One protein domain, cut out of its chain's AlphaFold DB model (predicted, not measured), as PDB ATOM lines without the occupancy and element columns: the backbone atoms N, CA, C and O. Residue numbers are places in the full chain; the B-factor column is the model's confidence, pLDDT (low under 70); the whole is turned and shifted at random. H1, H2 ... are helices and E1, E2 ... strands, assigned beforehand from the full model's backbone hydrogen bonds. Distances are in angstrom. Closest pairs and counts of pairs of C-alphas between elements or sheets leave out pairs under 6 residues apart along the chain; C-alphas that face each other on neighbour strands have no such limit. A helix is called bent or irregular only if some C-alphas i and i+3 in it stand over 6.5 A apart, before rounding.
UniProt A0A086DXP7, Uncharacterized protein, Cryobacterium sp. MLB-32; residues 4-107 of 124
ATOM      1  N   SER A   4     131.445 167.828 234.013       79.50
ATOM      2  CA  SER A   4     131.757 168.243 235.389       79.50
ATOM      3  C   SER A   4     132.705 167.296 236.119       79.50
ATOM      4  O   SER A   4     133.392 167.723 237.042       79.50
ATOM      5  N   ASP A   5     132.748 166.033 235.703       78.50
ATOM      6  CA  ASP A   5     133.505 164.976 236.373       78.50
ATOM      7  C   ASP A   5     134.936 164.872 235.807       78.50
ATOM      8  O   ASP A   5     135.771 164.131 236.323       78.50
ATOM      9  N   LEU A   6     135.231 165.618 234.734       79.31
ATOM     10  CA  LEU A   6     136.537 165.654 234.088       79.31
ATOM     11  C   LEU A   6     137.471 166.651 234.779       79.31
ATOM     12  O   LEU A   6     137.122 167.799 235.051       79.31
ATOM     13  N   LEU A   7     138.721 166.234 234.971       81.88
ATOM     14  CA  LEU A   7     139.813 167.102 235.390       81.88
ATOM     15  C   LEU A   7     139.957 168.296 234.429       81.88
ATOM     16  O   LEU A   7     140.075 168.101 233.214       81.88
ATOM     17  N   PRO A   8     140.028 169.529 234.958       75.19
ATOM     18  CA  PRO A   8     140.161 170.721 234.137       75.19
ATOM     19  C   PRO A   8     141.535 170.801 233.452       75.19
ATOM     20  O   PRO A   8     142.546 170.303 233.955       75.19
ATOM     21  N   GLY A   9     141.578 171.482 232.305       68.00
ATOM     22  CA  GLY A   9     142.808 171.838 231.593       68.00
ATOM     23  C   GLY A   9     142.957 171.195 230.206       68.00
ATOM     24  O   GLY A   9     142.192 170.298 229.851       68.00
ATOM     25  N   PRO A  10     143.968 171.624 229.428       68.69
ATOM     26  CA  PRO A  10     144.133 171.242 228.024       68.69
ATOM     27  C   PRO A  10     144.367 169.744 227.874       68.69
ATOM     28  O   PRO A  10     145.066 169.143 228.698       68.69
ATOM     29  N   THR A  11     143.795 169.124 226.847       68.00
ATOM     30  CA  THR A  11     144.044 167.697 226.579       68.00
ATOM     31  C   THR A  11     145.519 167.456 226.299       68.00
ATOM     32  O   THR A  11     146.245 168.353 225.867       68.00
ATOM     33  N   ALA A  12     145.993 166.231 226.502       64.31
ATOM     34  CA  ALA A  12     147.363 165.920 226.115       64.31
ATOM     35  C   ALA A  12     147.600 166.057 224.605       64.31
ATOM     36  O   ALA A  12     148.708 166.382 224.205       64.31
ATOM     37  N   LEU A  13     146.569 165.873 223.771       65.81
ATOM     38  CA  LEU A  13     146.658 166.162 222.340       65.81
ATOM     39  C   LEU A  13     146.877 167.663 222.092       65.81
ATOM     40  O   LEU A  13     147.714 168.034 221.274       65.81
ATOM     41  N   GLU A  14     146.164 168.535 222.806       72.06
ATOM     42  CA  GLU A  14     146.386 169.988 222.742       72.06
ATOM     43  C   GLU A  14     147.784 170.361 223.253       72.06
ATOM     44  O   GLU A  14     148.487 171.139 222.609       72.06
ATOM     45  N   LEU A  15     148.237 169.752 224.353       68.12
ATOM     46  CA  LEU A  15     149.610 169.888 224.850       68.12
ATOM     47  C   LEU A  15     150.649 169.431 223.812       68.12
ATOM     48  O   LEU A  15     151.649 170.121 223.624       68.12
ATOM     49  N   ALA A  16     150.397 168.320 223.115       66.06
ATOM     50  CA  ALA A  16     151.275 167.771 222.087       66.06
ATOM     51  C   ALA A  16     151.277 168.611 220.803       66.06
ATOM     52  O   ALA A  16     152.326 168.788 220.186       66.06
ATOM     53  N   ARG A  17     150.141 169.205 220.414       72.50
ATOM     54  CA  ARG A  17     150.046 170.095 219.242       72.50
ATOM     55  C   ARG A  17     150.985 171.296 219.363       72.50
ATOM     56  O   ARG A  17     151.529 171.766 218.368       72.50
ATOM     57  N   HIS A  18     151.226 171.767 220.583       70.56
ATOM     58  CA  HIS A  18     152.178 172.846 220.837       70.56
ATOM     59  C   HIS A  18     153.655 172.437 220.692       70.56
ATOM     60  O   HIS A  18     154.508 173.322 220.709       70.56
ATOM     61  N   LEU A  19     153.972 171.148 220.516       70.75
ATOM     62  CA  LEU A  19     155.343 170.664 220.309       70.75
ATOM     63  C   LEU A  19     155.768 170.651 218.835       70.75
ATOM     64  O   LEU A  19     156.958 170.747 218.554       70.75
ATOM     65  N   GLU A  20     154.830 170.584 217.887       74.56
ATOM     66  CA  GLU A  20     155.164 170.398 216.466       74.56
ATOM     67  C   GLU A  20     155.968 171.572 215.883       74.56
ATOM     68  O   GLU A  20     157.012 171.379 215.260       74.56
ATOM     69  N   ARG A  21     155.498 172.807 216.097       76.31
ATOM     70  CA  ARG A  21     156.171 174.020 215.605       76.31
ATOM     71  C   ARG A  21     157.576 174.202 216.192       76.31
ATOM     72  O   ARG A  21     158.504 174.344 215.398       76.31
ATOM     73  N   PRO A  22     157.777 174.186 217.525       72.62
ATOM     74  CA  PRO A  22     159.116 174.327 218.087       72.62
ATOM     75  C   PRO A  22     160.038 173.168 217.693       72.62
ATOM     76  O   PRO A  22     161.209 173.422 217.433       72.62
ATOM     77  N   ALA A  23     159.530 171.935 217.554       75.06
ATOM     78  CA  ALA A  23     160.331 170.813 217.063       75.06
ATOM     79  C   ALA A  23     160.842 171.052 215.634       75.06
ATOM     80  O   ALA A  23     162.034 170.880 215.382       75.06
ATOM     81  N   LYS A  24     159.979 171.515 214.715       80.12
ATOM     82  CA  LYS A  24     160.393 171.879 213.349       80.12
ATOM     83  C   LYS A  24     161.434 172.995 213.351       80.12
ATOM     84  O   LYS A  24     162.450 172.853 212.681       80.12
ATOM     85  N   ILE A  25     161.209 174.058 214.130       79.19
ATOM     86  CA  ILE A  25     162.145 175.188 214.244       79.19
ATOM     87  C   ILE A  25     163.509 174.706 214.743       79.19
ATOM     88  O   ILE A  25     164.523 175.036 214.129       79.19
ATOM     89  N   CYS A  26     163.540 173.889 215.801       77.12
ATOM     90  CA  CYS A  26     164.782 173.325 216.327       77.12
ATOM     91  C   CYS A  26     165.505 172.508 215.259       77.12
ATOM     92  O   CYS A  26     166.685 172.733 215.021       77.12
ATOM     93  N   LEU A  27     164.791 171.620 214.563       81.12
ATOM     94  CA  LEU A  27     165.380 170.742 213.556       81.12
ATOM     95  C   LEU A  27     165.970 171.536 212.379       81.12
ATOM     96  O   LEU A  27     167.091 171.267 211.948       81.12
ATOM     97  N   THR A  28     165.261 172.566 211.906       81.62
ATOM     98  CA  THR A  28     165.773 173.465 210.861       81.62
ATOM     99  C   THR A  28     166.960 174.296 211.341       81.62
ATOM    100  O   THR A  28     167.937 174.436 210.610       81.62
ATOM    101  N   ALA A  29     166.920 174.810 212.574       77.19
ATOM    102  CA  ALA A  29     168.001 175.612 213.140       77.19
ATOM    103  C   ALA A  29     169.272 174.778 213.352       77.19
ATOM    104  O   ALA A  29     170.369 175.255 213.063       77.19
ATOM    105  N   THR A  30     169.135 173.520 213.783       80.06
ATOM    106  CA  THR A  30     170.244 172.564 213.873       80.06
ATOM    107  C   THR A  30     170.852 172.298 212.500       80.06
ATOM    108  O   THR A  30     172.070 172.373 212.361       80.06
ATOM    109  N   GLY A  31     170.025 172.055 211.476       81.88
ATOM    110  CA  GLY A  31     170.504 171.835 210.108       81.88
ATOM    111  C   GLY A  31     171.277 173.033 209.549       81.88
ATOM    112  O   GLY A  31     172.382 172.864 209.037       81.88
ATOM    113  N   ILE A  32     170.739 174.246 209.714       83.75
ATOM    114  CA  ILE A  32     171.411 175.490 209.305       83.75
ATOM    115  C   ILE A  32     172.722 175.672 210.075       83.75
ATOM    116  O   ILE A  32     173.744 175.970 209.470       83.75
ATOM    117  N   SER A  33     172.718 175.457 211.392       76.56
ATOM    118  CA  SER A  33     173.920 175.628 212.218       76.56
ATOM    119  C   SER A  33     175.022 174.645 211.830       76.56
ATOM    120  O   SER A  33     176.176 175.046 211.711       76.56
ATOM    121  N   ALA A  34     174.673 173.379 211.580       79.25
ATOM    122  CA  ALA A  34     175.622 172.374 211.116       79.25
ATOM    123  C   ALA A  34     176.199 172.744 209.741       79.25
ATOM    124  O   ALA A  34     177.414 172.726 209.562       79.25
ATOM    125  N   ALA A  35     175.350 173.149 208.793       81.81
ATOM    126  CA  ALA A  35     175.797 173.585 207.471       81.81
ATOM    127  C   ALA A  35     176.731 174.804 207.554       81.81
ATOM    128  O   ALA A  35     177.794 174.802 206.938       81.81
ATOM    129  N   SER A  36     176.377 175.812 208.357       79.75
ATOM    130  CA  SER A  36     177.208 176.999 208.577       79.75
ATOM    131  C   SER A  36     178.548 176.668 209.235       79.75
ATOM    132  O   SER A  36     179.555 177.254 208.853       79.75
ATOM    133  N   TYR A  37     178.587 175.717 210.175       77.12
ATOM    134  CA  TYR A  37     179.828 175.260 210.808       77.12
ATOM    135  C   TYR A  37     180.801 174.664 209.777       77.12
ATOM    136  O   TYR A  37     181.962 175.070 209.720       77.12
ATOM    137  N   PHE A  38     180.313 173.773 208.905       77.88
ATOM    138  CA  PHE A  38     181.133 173.182 207.843       77.88
ATOM    139  C   PHE A  38     181.529 174.201 206.763       77.88
ATOM    140  O   PHE A  38     182.677 174.206 206.323       77.88
ATOM    141  N   LEU A  39     180.619 175.095 206.359       80.06
ATOM    142  CA  LEU A  39     180.908 176.149 205.375       80.06
ATOM    143  C   LEU A  39     181.938 177.165 205.880       80.06
ATOM    144  O   LEU A  39     182.707 177.697 205.085       80.06
ATOM    145  N   ALA A  40     181.974 177.423 207.186       76.75
ATOM    146  CA  ALA A  40     182.952 178.318 207.793       76.75
ATOM    147  C   ALA A  40     184.361 177.705 207.895       76.75
ATOM    148  O   ALA A  40     185.262 178.366 208.410       76.75
ATOM    149  N   GLY A  41     184.563 176.458 207.446       70.31
ATOM    150  CA  GLY A  41     185.847 175.764 207.548       70.31
ATOM    151  C   GLY A  41     186.293 175.552 208.995       70.31
ATOM    152  O   GLY A  41     187.491 175.479 209.260       70.31
ATOM    153  N   ALA A  42     185.342 175.511 209.935       67.06
ATOM    154  CA  ALA A  42     185.635 175.348 211.347       67.06
ATOM    155  C   ALA A  42     186.302 173.984 211.583       67.06
ATOM    156  O   ALA A  42     185.748 172.940 211.238       67.06
ATOM    157  N   THR A  43     187.502 173.999 212.156       63.84
ATOM    158  CA  THR A  43     188.204 172.803 212.629       63.84
ATOM    159  C   THR A  43     187.850 172.542 214.097       63.84
ATOM    160  O   THR A  43     187.368 173.442 214.793       63.84
ATOM    161  N   GLU A  44     188.087 171.316 214.583       60.72
ATOM    162  CA  GLU A  44     187.723 170.852 215.940       60.72
ATOM    163  C   GLU A  44     188.206 171.769 217.084       60.72
ATOM    164  O   GLU A  44     187.656 171.726 218.182       60.72
ATOM    165  N   GLU A  45     189.189 172.637 216.836       61.47
ATOM    166  CA  GLU A  45     189.827 173.469 217.859       61.47
ATOM    167  C   GLU A  45     189.162 174.837 218.094       61.47
ATOM    168  O   GLU A  45     189.535 175.543 219.031       61.47
ATOM    169  N   THR A  46     188.167 175.243 217.292       67.75
ATOM    170  CA  THR A  46     187.543 176.575 217.437       67.75
ATOM    171  C   THR A  46     186.020 176.524 217.545       67.75
ATOM    172  O   THR A  46     185.294 176.370 216.564       67.75
ATOM    173  N   ILE A  47     185.510 176.738 218.764       71.94
ATOM    174  CA  ILE A  47     184.092 177.050 218.984       71.94
ATOM    175  C   ILE A  47     183.855 178.488 218.522       71.94
ATOM    176  O   ILE A  47     184.368 179.440 219.114       71.94
ATOM    177  N   GLN A  48     183.071 178.657 217.459       78.00
ATOM    178  CA  GLN A  48     182.784 179.981 216.921       78.00
ATOM    179  C   GLN A  48     181.803 180.729 217.850       78.00
ATOM    180  O   GLN A  48     180.810 180.139 218.275       78.00
ATOM    181  N   PRO A  49     182.010 182.026 218.160       83.00
ATOM    182  CA  PRO A  49     181.188 182.746 219.140       83.00
ATOM    183  C   PRO A  49     179.676 182.759 218.857       83.00
ATOM    184  O   PRO A  49     178.868 182.803 219.783       83.00
ATOM    185  N   TRP A  50     179.263 182.674 217.590       77.88
ATOM    186  CA  TRP A  50     177.845 182.586 217.221       77.88
ATOM    187  C   TRP A  50     177.201 181.238 217.591       77.88
ATOM    188  O   TRP A  50     175.975 181.135 217.618       77.88
ATOM    189  N   MET A  51     177.989 180.211 217.919       78.81
ATOM    190  CA  MET A  51     177.476 178.912 218.360       78.81
ATOM    191  C   MET A  51     176.922 178.968 219.788       78.81
ATOM    192  O   MET A  51     175.989 178.233 220.099       78.81
ATOM    193  N   PHE A  52     177.421 179.861 220.654       83.50
ATOM    194  CA  PHE A  52     176.920 180.009 222.029       83.50
ATOM    195  C   PHE A  52     175.416 180.316 222.114       83.50
ATOM    196  O   PHE A  52     174.713 179.588 222.821       83.50
ATOM    197  N   PRO A  53     174.865 181.323 221.402       82.19
ATOM    198  CA  PRO A  53     173.423 181.553 221.416       82.19
ATOM    199  C   PRO A  53     172.640 180.376 220.816       82.19
ATOM    200  O   PRO A  53     171.566 180.060 221.322       82.19
ATOM    201  N   MET A  54     173.175 179.671 219.810       78.31
ATOM    202  CA  MET A  54     172.529 178.475 219.247       78.31
ATOM    203  C   MET A  54     172.451 177.330 220.265       78.31
ATOM    204  O   MET A  54     171.392 176.718 220.421       78.31
ATOM    205  N   PHE A  55     173.530 177.076 221.011       80.69
ATOM    206  CA  PHE A  55     173.523 176.106 222.107       80.69
ATOM    207  C   PHE A  55     172.544 176.507 223.209       80.69
ATOM    208  O   PHE A  55     171.790 175.660 223.686       80.69
ATOM    209  N   ALA A  56     172.486 177.790 223.572       83.94
ATOM    210  CA  ALA A  56     171.511 178.281 224.539       83.94
ATOM    211  C   ALA A  56     170.068 178.034 224.063       83.94
ATOM    212  O   ALA A  56     169.259 177.501 224.821       83.94
ATOM    213  N   VAL A  57     169.748 178.337 222.800       82.38
ATOM    214  CA  VAL A  57     168.420 178.056 222.222       82.38
ATOM    215  C   VAL A  57     168.118 176.557 222.227       82.38
ATOM    216  O   VAL A  57     167.003 176.170 222.583       82.38
ATOM    217  N   ALA A  58     169.089 175.708 221.885       78.81
ATOM    218  CA  ALA A  58     168.921 174.258 221.900       78.81
ATOM    219  C   ALA A  58     168.625 173.735 223.317       78.81
ATOM    220  O   ALA A  58     167.657 173.000 223.509       78.81
ATOM    221  N   VAL A  59     169.398 174.168 224.319       83.94
ATOM    222  CA  VAL A  59     169.209 173.777 225.726       83.94
ATOM    223  C   VAL A  59     167.864 174.268 226.259       83.94
ATOM    224  O   VAL A  59     167.122 173.489 226.856       83.94
ATOM    225  N   LEU A  60     167.494 175.526 226.007       85.81
ATOM    226  CA  LEU A  60     166.206 176.076 226.445       85.81
ATOM    227  C   LEU A  60     165.026 175.353 225.785       85.81
ATOM    228  O   LEU A  60     164.038 175.044 226.455       85.81
ATOM    229  N   SER A  61     165.142 175.029 224.497       80.31
ATOM    230  CA  SER A  61     164.119 174.273 223.767       80.31
ATOM    231  C   SER A  61     163.989 172.844 224.290       80.31
ATOM    232  O   SER A  61     162.873 172.343 224.431       80.31
ATOM    233  N   PHE A  62     165.112 172.209 224.638       79.44
ATOM    234  CA  PHE A  62     165.134 170.892 225.268       79.44
ATOM    235  C   PHE A  62     164.462 170.918 226.646       79.44
ATOM    236  O   PHE A  62     163.551 170.130 226.887       79.44
ATOM    237  N   ILE A  63     164.829 171.863 227.520       86.06
ATOM    238  CA  ILE A  63     164.213 172.032 228.850       86.06
ATOM    239  C   ILE A  63     162.703 172.258 228.718       86.06
ATOM    240  O   ILE A  63     161.911 171.618 229.413       86.06
ATOM    241  N   TRP A  64     162.286 173.127 227.796       84.19
ATOM    242  CA  TRP A  64     160.874 173.393 227.532       84.19
ATOM    243  C   TRP A  64     160.121 172.150 227.037       84.19
ATOM    244  O   TRP A  64     159.035 171.836 227.537       84.19
ATOM    245  N   GLY A  65     160.692 171.419 226.077       80.75
ATOM    246  CA  GLY A  65     160.127 170.169 225.567       80.75
ATOM    247  C   GLY A  65     160.003 169.112 226.663       80.75
ATOM    248  O   GLY A  65     158.951 168.483 226.803       80.75
ATOM    249  N   GLN A  66     161.029 168.984 227.503       82.19
ATOM    250  CA  GLN A  66     161.052 168.059 228.628       82.19
ATOM    251  C   GLN A  66     159.987 168.416 229.676       82.19
ATOM    252  O   GLN A  66     159.245 167.540 230.126       82.19
ATOM    253  N   TYR A  67     159.837 169.701 230.008       86.50
ATOM    254  CA  TYR A  67     158.769 170.191 230.882       86.50
ATOM    255  C   TYR A  67     157.378 169.827 230.341       86.50
ATOM    256  O   TYR A  67     156.535 169.311 231.078       86.50
ATOM    257  N   ARG A  68     157.135 170.033 229.042       81.44
ATOM    258  CA  ARG A  68     155.860 169.686 228.390       81.44
ATOM    259  C   ARG A  68     155.594 168.180 228.389       81.44
ATOM    260  O   ARG A  68     154.463 167.775 228.658       81.44
ATOM    261  N   MET A  69     156.616 167.365 228.134       80.50
ATOM    262  CA  MET A  69     156.536 165.903 228.236       80.50
ATOM    263  C   MET A  69     156.129 165.464 229.644       80.50
ATOM    264  O   MET A  69     155.174 164.699 229.797       80.50
ATOM    265  N   PHE A  70     156.781 165.999 230.681       85.31
ATOM    266  CA  PHE A  70     156.418 165.709 232.068       85.31
ATOM    267  C   PHE A  70     155.007 166.189 232.416       85.31
ATOM    268  O   PHE A  70     154.269 165.452 233.064       85.31
ATOM    269  N   ALA A  71     154.589 167.367 231.949       83.56
ATOM    270  CA  ALA A  71     153.229 167.859 232.160       83.56
ATOM    271  C   ALA A  71     152.171 166.931 231.531       83.56
ATOM    272  O   ALA A  71     151.148 166.650 232.160       83.56
ATOM    273  N   MET A  72     152.426 166.411 230.323       80.50
ATOM    274  CA  MET A  72     151.551 165.425 229.677       80.50
ATOM    275  C   MET A  72     151.498 164.108 230.454       80.50
ATOM    276  O   MET A  72     150.406 163.607 230.708       80.50
ATOM    277  N   LEU A  73     152.649 163.576 230.874       82.31
ATOM    278  CA  LEU A  73     152.736 162.348 231.674       82.31
ATOM    279  C   LEU A  73     152.015 162.493 233.016       82.31
ATOM    280  O   LEU A  73     151.211 161.643 233.388       82.31
ATOM    281  N   PHE A  74     152.255 163.593 233.727       84.50
ATOM    282  CA  PHE A  74     151.633 163.850 235.022       84.50
ATOM    283  C   PHE A  74     150.115 163.975 234.892       84.50
ATOM    284  O   PHE A  74     149.372 163.437 235.713       84.50
ATOM    285  N   LYS A  75     149.639 164.634 233.828       82.06
ATOM    286  CA  LYS A  75     148.211 164.681 233.515       82.06
ATOM    287  C   LYS A  75     147.662 163.290 233.193       82.06
ATOM    288  O   LYS A  75     146.645 162.927 233.772       82.06
ATOM    289  N   ALA A  76     148.334 162.508 232.351       80.69
ATOM    290  CA  ALA A  76     147.909 161.150 232.008       80.69
ATOM    291  C   ALA A  76     147.770 160.260 233.256       80.69
ATOM    292  O   ALA A  76     146.762 159.579 233.413       80.69
ATOM    293  N   ILE A  77     148.719 160.343 234.196       84.94
ATOM    294  CA  ILE A  77     148.657 159.620 235.477       84.94
ATOM    295  C   ILE A  77     147.458 160.073 236.318       84.94
ATOM    296  O   ILE A  77     146.799 159.252 236.955       84.94
ATOM    297  N   ARG A  78     147.164 161.380 236.357       85.31
ATOM    298  CA  ARG A  78     145.996 161.900 237.086       85.31
ATOM    299  C   ARG A  78     144.680 161.440 236.466       85.31
ATOM    300  O   ARG A  78     143.770 161.107 237.215       85.31
ATOM    301  N   GLU A  79     144.589 161.422 235.139       84.19
ATOM    302  CA  GLU A  79     143.426 160.894 234.419       84.19
ATOM    303  C   GLU A  79     143.247 159.398 234.707       84.19
ATOM    304  O   GLU A  79     142.161 158.983 235.106       84.19
ATOM    305  N   GLU A  80     144.322 158.606 234.633       84.31
ATOM    306  CA  GLU A  80     144.271 157.168 234.925       84.31
ATOM    307  C   GLU A  80     143.816 156.896 236.364       84.31
ATOM    308  O   GLU A  80     142.956 156.047 236.588       84.31
ATOM    309  N   LYS A  81     144.306 157.675 237.340       85.75
ATOM    310  CA  LYS A  81     143.830 157.611 238.735       85.75
ATOM    311  C   LYS A  81     142.361 158.004 238.892       85.75
ATOM    312  O   LYS A  81     141.711 157.519 239.812       85.75
ATOM    313  N   ALA A  82     141.847 158.869 238.023       84.31
ATOM    314  CA  ALA A  82     140.431 159.224 237.968       84.31
ATOM    315  C   ALA A  82     139.588 158.199 237.179       84.31
ATOM    316  O   ALA A  82     138.372 158.349 237.094       84.31
ATOM    317  N   GLY A  83     140.209 157.149 236.627       84.56
ATOM    318  CA  GLY A  83     139.527 156.041 235.960       84.56
ATOM    319  C   GLY A  83     139.192 156.285 234.489       84.56
ATOM    320  O   GLY A  83     138.352 155.572 233.941       84.56
ATOM    321  N   TYR A  84     139.817 157.264 233.831       82.81
ATOM    322  CA  TYR A  84     139.596 157.555 232.411       82.81
ATOM    323  C   TYR A  84     140.871 158.060 231.722       82.81
ATOM    324  O   TYR A  84     141.884 158.314 232.360       82.81
ATOM    325  N   THR A  85     140.842 158.229 230.401       84.06
ATOM    326  CA  THR A  85     141.926 158.885 229.654       84.06
ATOM    327  C   THR A  85     141.371 159.804 228.563       84.06
ATOM    328  O   THR A  85     140.459 159.434 227.830       84.06
ATOM    329  N   THR A  86     141.903 161.020 228.430       76.81
ATOM    330  CA  THR A  86     141.693 161.868 227.229       76.81
ATOM    331  C   THR A  86     142.870 161.759 226.257       76.81
ATOM    332  O   THR A  86     142.874 162.306 225.154       76.81
ATOM    333  N   THR A  87     143.898 161.038 226.687       70.12
ATOM    334  CA  THR A  87     145.210 160.901 226.084       70.12
ATOM    335  C   THR A  87     145.175 159.744 225.091       70.12
ATOM    336  O   THR A  87     145.106 158.611 225.540       70.12
ATOM    337  N   CYS A  88     145.231 160.013 223.777       65.19
ATOM    338  CA  CYS A  88     145.188 159.077 222.631       65.19
ATOM    339  C   CYS A  88     145.732 157.647 222.874       65.19
ATOM    340  O   CYS A  88     146.762 157.263 222.327       65.19
ATOM    341  N   ASN A  89     145.015 156.846 223.662       67.12
ATOM    342  CA  ASN A  89     145.403 155.528 224.152       67.12
ATOM    343  C   ASN A  89     146.768 155.417 224.876       67.12
ATOM    344  O   ASN A  89     147.435 154.390 224.763       67.12
ATOM    345  N   LEU A  90     147.204 156.424 225.637       69.25
ATOM    346  CA  LEU A  90     148.415 156.249 226.464       69.25
ATOM    347  C   LEU A  90     148.194 155.265 227.621       69.25
ATOM    348  O   LEU A  90     149.149 154.637 228.070       69.25
ATOM    349  N   SER A  91     146.945 155.091 228.065       73.25
ATOM    350  CA  SER A  91     146.579 154.102 229.077       73.25
ATOM    351  C   SER A  91     145.437 153.210 228.572       73.25
ATOM    352  O   SER A  91     144.268 153.581 228.674       73.25
ATOM    353  N   PRO A  92     145.736 152.022 228.010       72.88
ATOM    354  CA  PRO A  92     144.722 151.126 227.444       72.88
ATOM    355  C   PRO A  92     143.839 150.450 228.505       72.88
ATOM    356  O   PRO A  92     142.879 149.757 228.162       72.88
ATOM    357  N   LYS A  93     144.186 150.621 229.787       81.75
ATOM    358  CA  LYS A  93     143.503 150.035 230.945       81.75
ATOM    359  C   LYS A  93     142.264 150.828 231.371       81.75
ATOM    360  O   LYS A  93     141.453 150.300 232.122       81.75
ATOM    361  N   VAL A  94     142.112 152.063 230.893       83.75
ATOM    362  CA  VAL A  94     141.003 152.964 231.233       83.75
ATOM    363  C   VAL A  94     140.239 153.395 229.973       83.75
ATOM    364  O   VAL A  94     140.821 153.432 228.885       83.75
ATOM    365  N   PRO A  95     138.928 153.683 230.071       83.94
ATOM    366  CA  PRO A  95     138.135 154.137 228.934       83.94
ATOM    367  C   PRO A  95     138.633 155.490 228.418       83.94
ATOM    368  O   PRO A  95     138.952 156.390 229.199       83.94
ATOM    369  N   GLN A  96     138.651 155.648 227.094       82.44
ATOM    370  CA  GLN A  96     138.973 156.927 226.473       82.44
ATOM    371  C   GLN A  96     137.711 157.774 226.367       82.44
ATOM    372  O   GLN A  96     136.701 157.315 225.833       82.44
ATOM    373  N   VAL A  97     137.775 159.016 226.834       81.75
ATOM    374  CA  VAL A  97     136.645 159.950 226.842       81.75
ATOM    375  C   VAL A  97     136.970 161.216 226.058       81.75
ATOM    376  O   VAL A  97     138.111 161.680 226.034       81.75
ATOM    377  N   ASP A  98     135.955 161.774 225.408       80.25
ATOM    378  CA  ASP A  98     136.013 163.101 224.812       80.25
ATOM    379  C   ASP A  98     136.032 164.143 225.932       80.25
ATOM    380  O   ASP A  98     135.167 164.167 226.807       80.25
ATOM    381  N   TYR A  99     137.026 165.025 225.897       74.94
ATOM    382  CA  TYR A  99     137.207 166.061 226.904       74.94
ATOM    383  C   TYR A  99     136.119 167.143 226.873       74.94
ATOM    384  O   TYR A  99     135.885 167.801 227.887       74.94
ATOM    385  N   GLN A 100     135.474 167.370 225.722       77.00
ATOM    386  CA  GLN A 100     134.462 168.421 225.589       77.00
ATOM    387  C   GLN A 100     133.093 167.945 226.058       77.00
ATOM    388  O   GLN A 100     132.367 168.701 226.706       77.00
ATOM    389  N   THR A 101     132.748 166.705 225.711       75.44
ATOM    390  CA  THR A 101     131.407 166.142 225.899       75.44
ATOM    391  C   THR A 101     131.330 165.127 227.040       75.44
ATOM    392  O   THR A 101     130.241 164.876 227.545       75.44
ATOM    393  N   GLY A 102     132.455 164.543 227.467       74.00
ATOM    394  CA  GLY A 102     132.483 163.423 228.417       74.00
ATOM    395  C   GLY A 102     132.015 162.091 227.820       74.00
ATOM    396  O   GLY A 102     131.901 161.093 228.541       74.00
ATOM    397  N   ALA A 103     131.743 162.054 226.509       79.00
ATOM    398  CA  ALA A 103     131.341 160.847 225.806       79.00
ATOM    399  C   ALA A 103     132.495 159.839 225.769       79.00
ATOM    400  O   ALA A 103     133.647 160.203 225.540       79.00
ATOM    401  N   VAL A 104     132.194 158.559 225.981       81.50
ATOM    402  CA  VAL A 104     133.192 157.491 225.865       81.50
ATOM    403  C   VAL A 104     133.485 157.278 224.384       81.50
ATOM    404  O   VAL A 104     132.641 156.792 223.639       81.50
ATOM    405  N   LEU A 105     134.689 157.653 223.963       76.38
ATOM    406  CA  LEU A 105     135.196 157.430 222.611       76.38
ATOM    407  C   LEU A 105     135.663 155.986 222.420       76.38
ATOM    408  O   LEU A 105     135.662 155.479 221.299       76.38
ATOM    409  N   ARG A 106     136.095 155.325 223.502       74.06
ATOM    410  CA  ARG A 106     136.590 153.947 223.462       74.06
ATOM    411  C   ARG A 106     136.424 153.237 224.801       74.06
ATOM    412  O   ARG A 106     136.786 153.783 225.844       74.06
ATOM    413  N   ALA A 107     135.971 151.987 224.753       78.56
ATOM    414  CA  ALA A 107     135.936 151.104 225.915       78.56
ATOM    415  C   ALA A 107     137.295 150.426 226.180       78.56
ATOM    416  O   ALA A 107     138.113 150.240 225.273       78.56
TER     417      ALA A 107
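AT A GLANCE: This is residues 4 to 107 of the 124 residues of an uncharacterized protein of Cryobacterium sp. MLB-32 (UniProt A0A086DXP7). What is the shape? From its first residue the printed part leads into a long helical hairpin, H1 running out and H2 folding back beside it, then a small head of loops with the short strand E1 near where H1 begins. How large is it? The 104 residues, with two named helices then one strand, class mostly helix, make an extended rod of 59 by 21 by 18 A, radius of gyration of the C-alphas 20.0 A.

HOW THE PARTS SIT: How do the helices stand? H1, residues 12 to 39, and H2, residues 51 to 81, touch as a hairpin, opposite ways at a shallow tilt of 20 degrees; the closest C-alphas, of Ala 12 and Met 72, are 5.5 A apart. Are their backbones even? Every O i to N i+4 pair is within hydrogen-bond range in H2, 20 of 24 in H1. H1 is only just irregular, C-alphas 18 and 21 being 6.7 A apart, with a kink of 27 degrees near residue 19. And E1? E1, residues 104 to 106, is apart from both helices and pairs with no named strand; residues 96 to 97 pair antiparallel with it.

IN THESE COORDINATES: Where does H1 begin? C-alpha 12 is at (147.363, 165.920, 226.115), and H1 is 40.7 A long. Where does H2 end? C-alpha 81 is at (143.830, 157.611, 238.735), after 44.7 A.

THE WHOLE: Which links are long? Both, H1 to H2 and H2 to E1; the printed part has no cut. Where is pLDDT under 70? At residues 9 to 13, 15 to 16, 42 to 46 and 88 to 90.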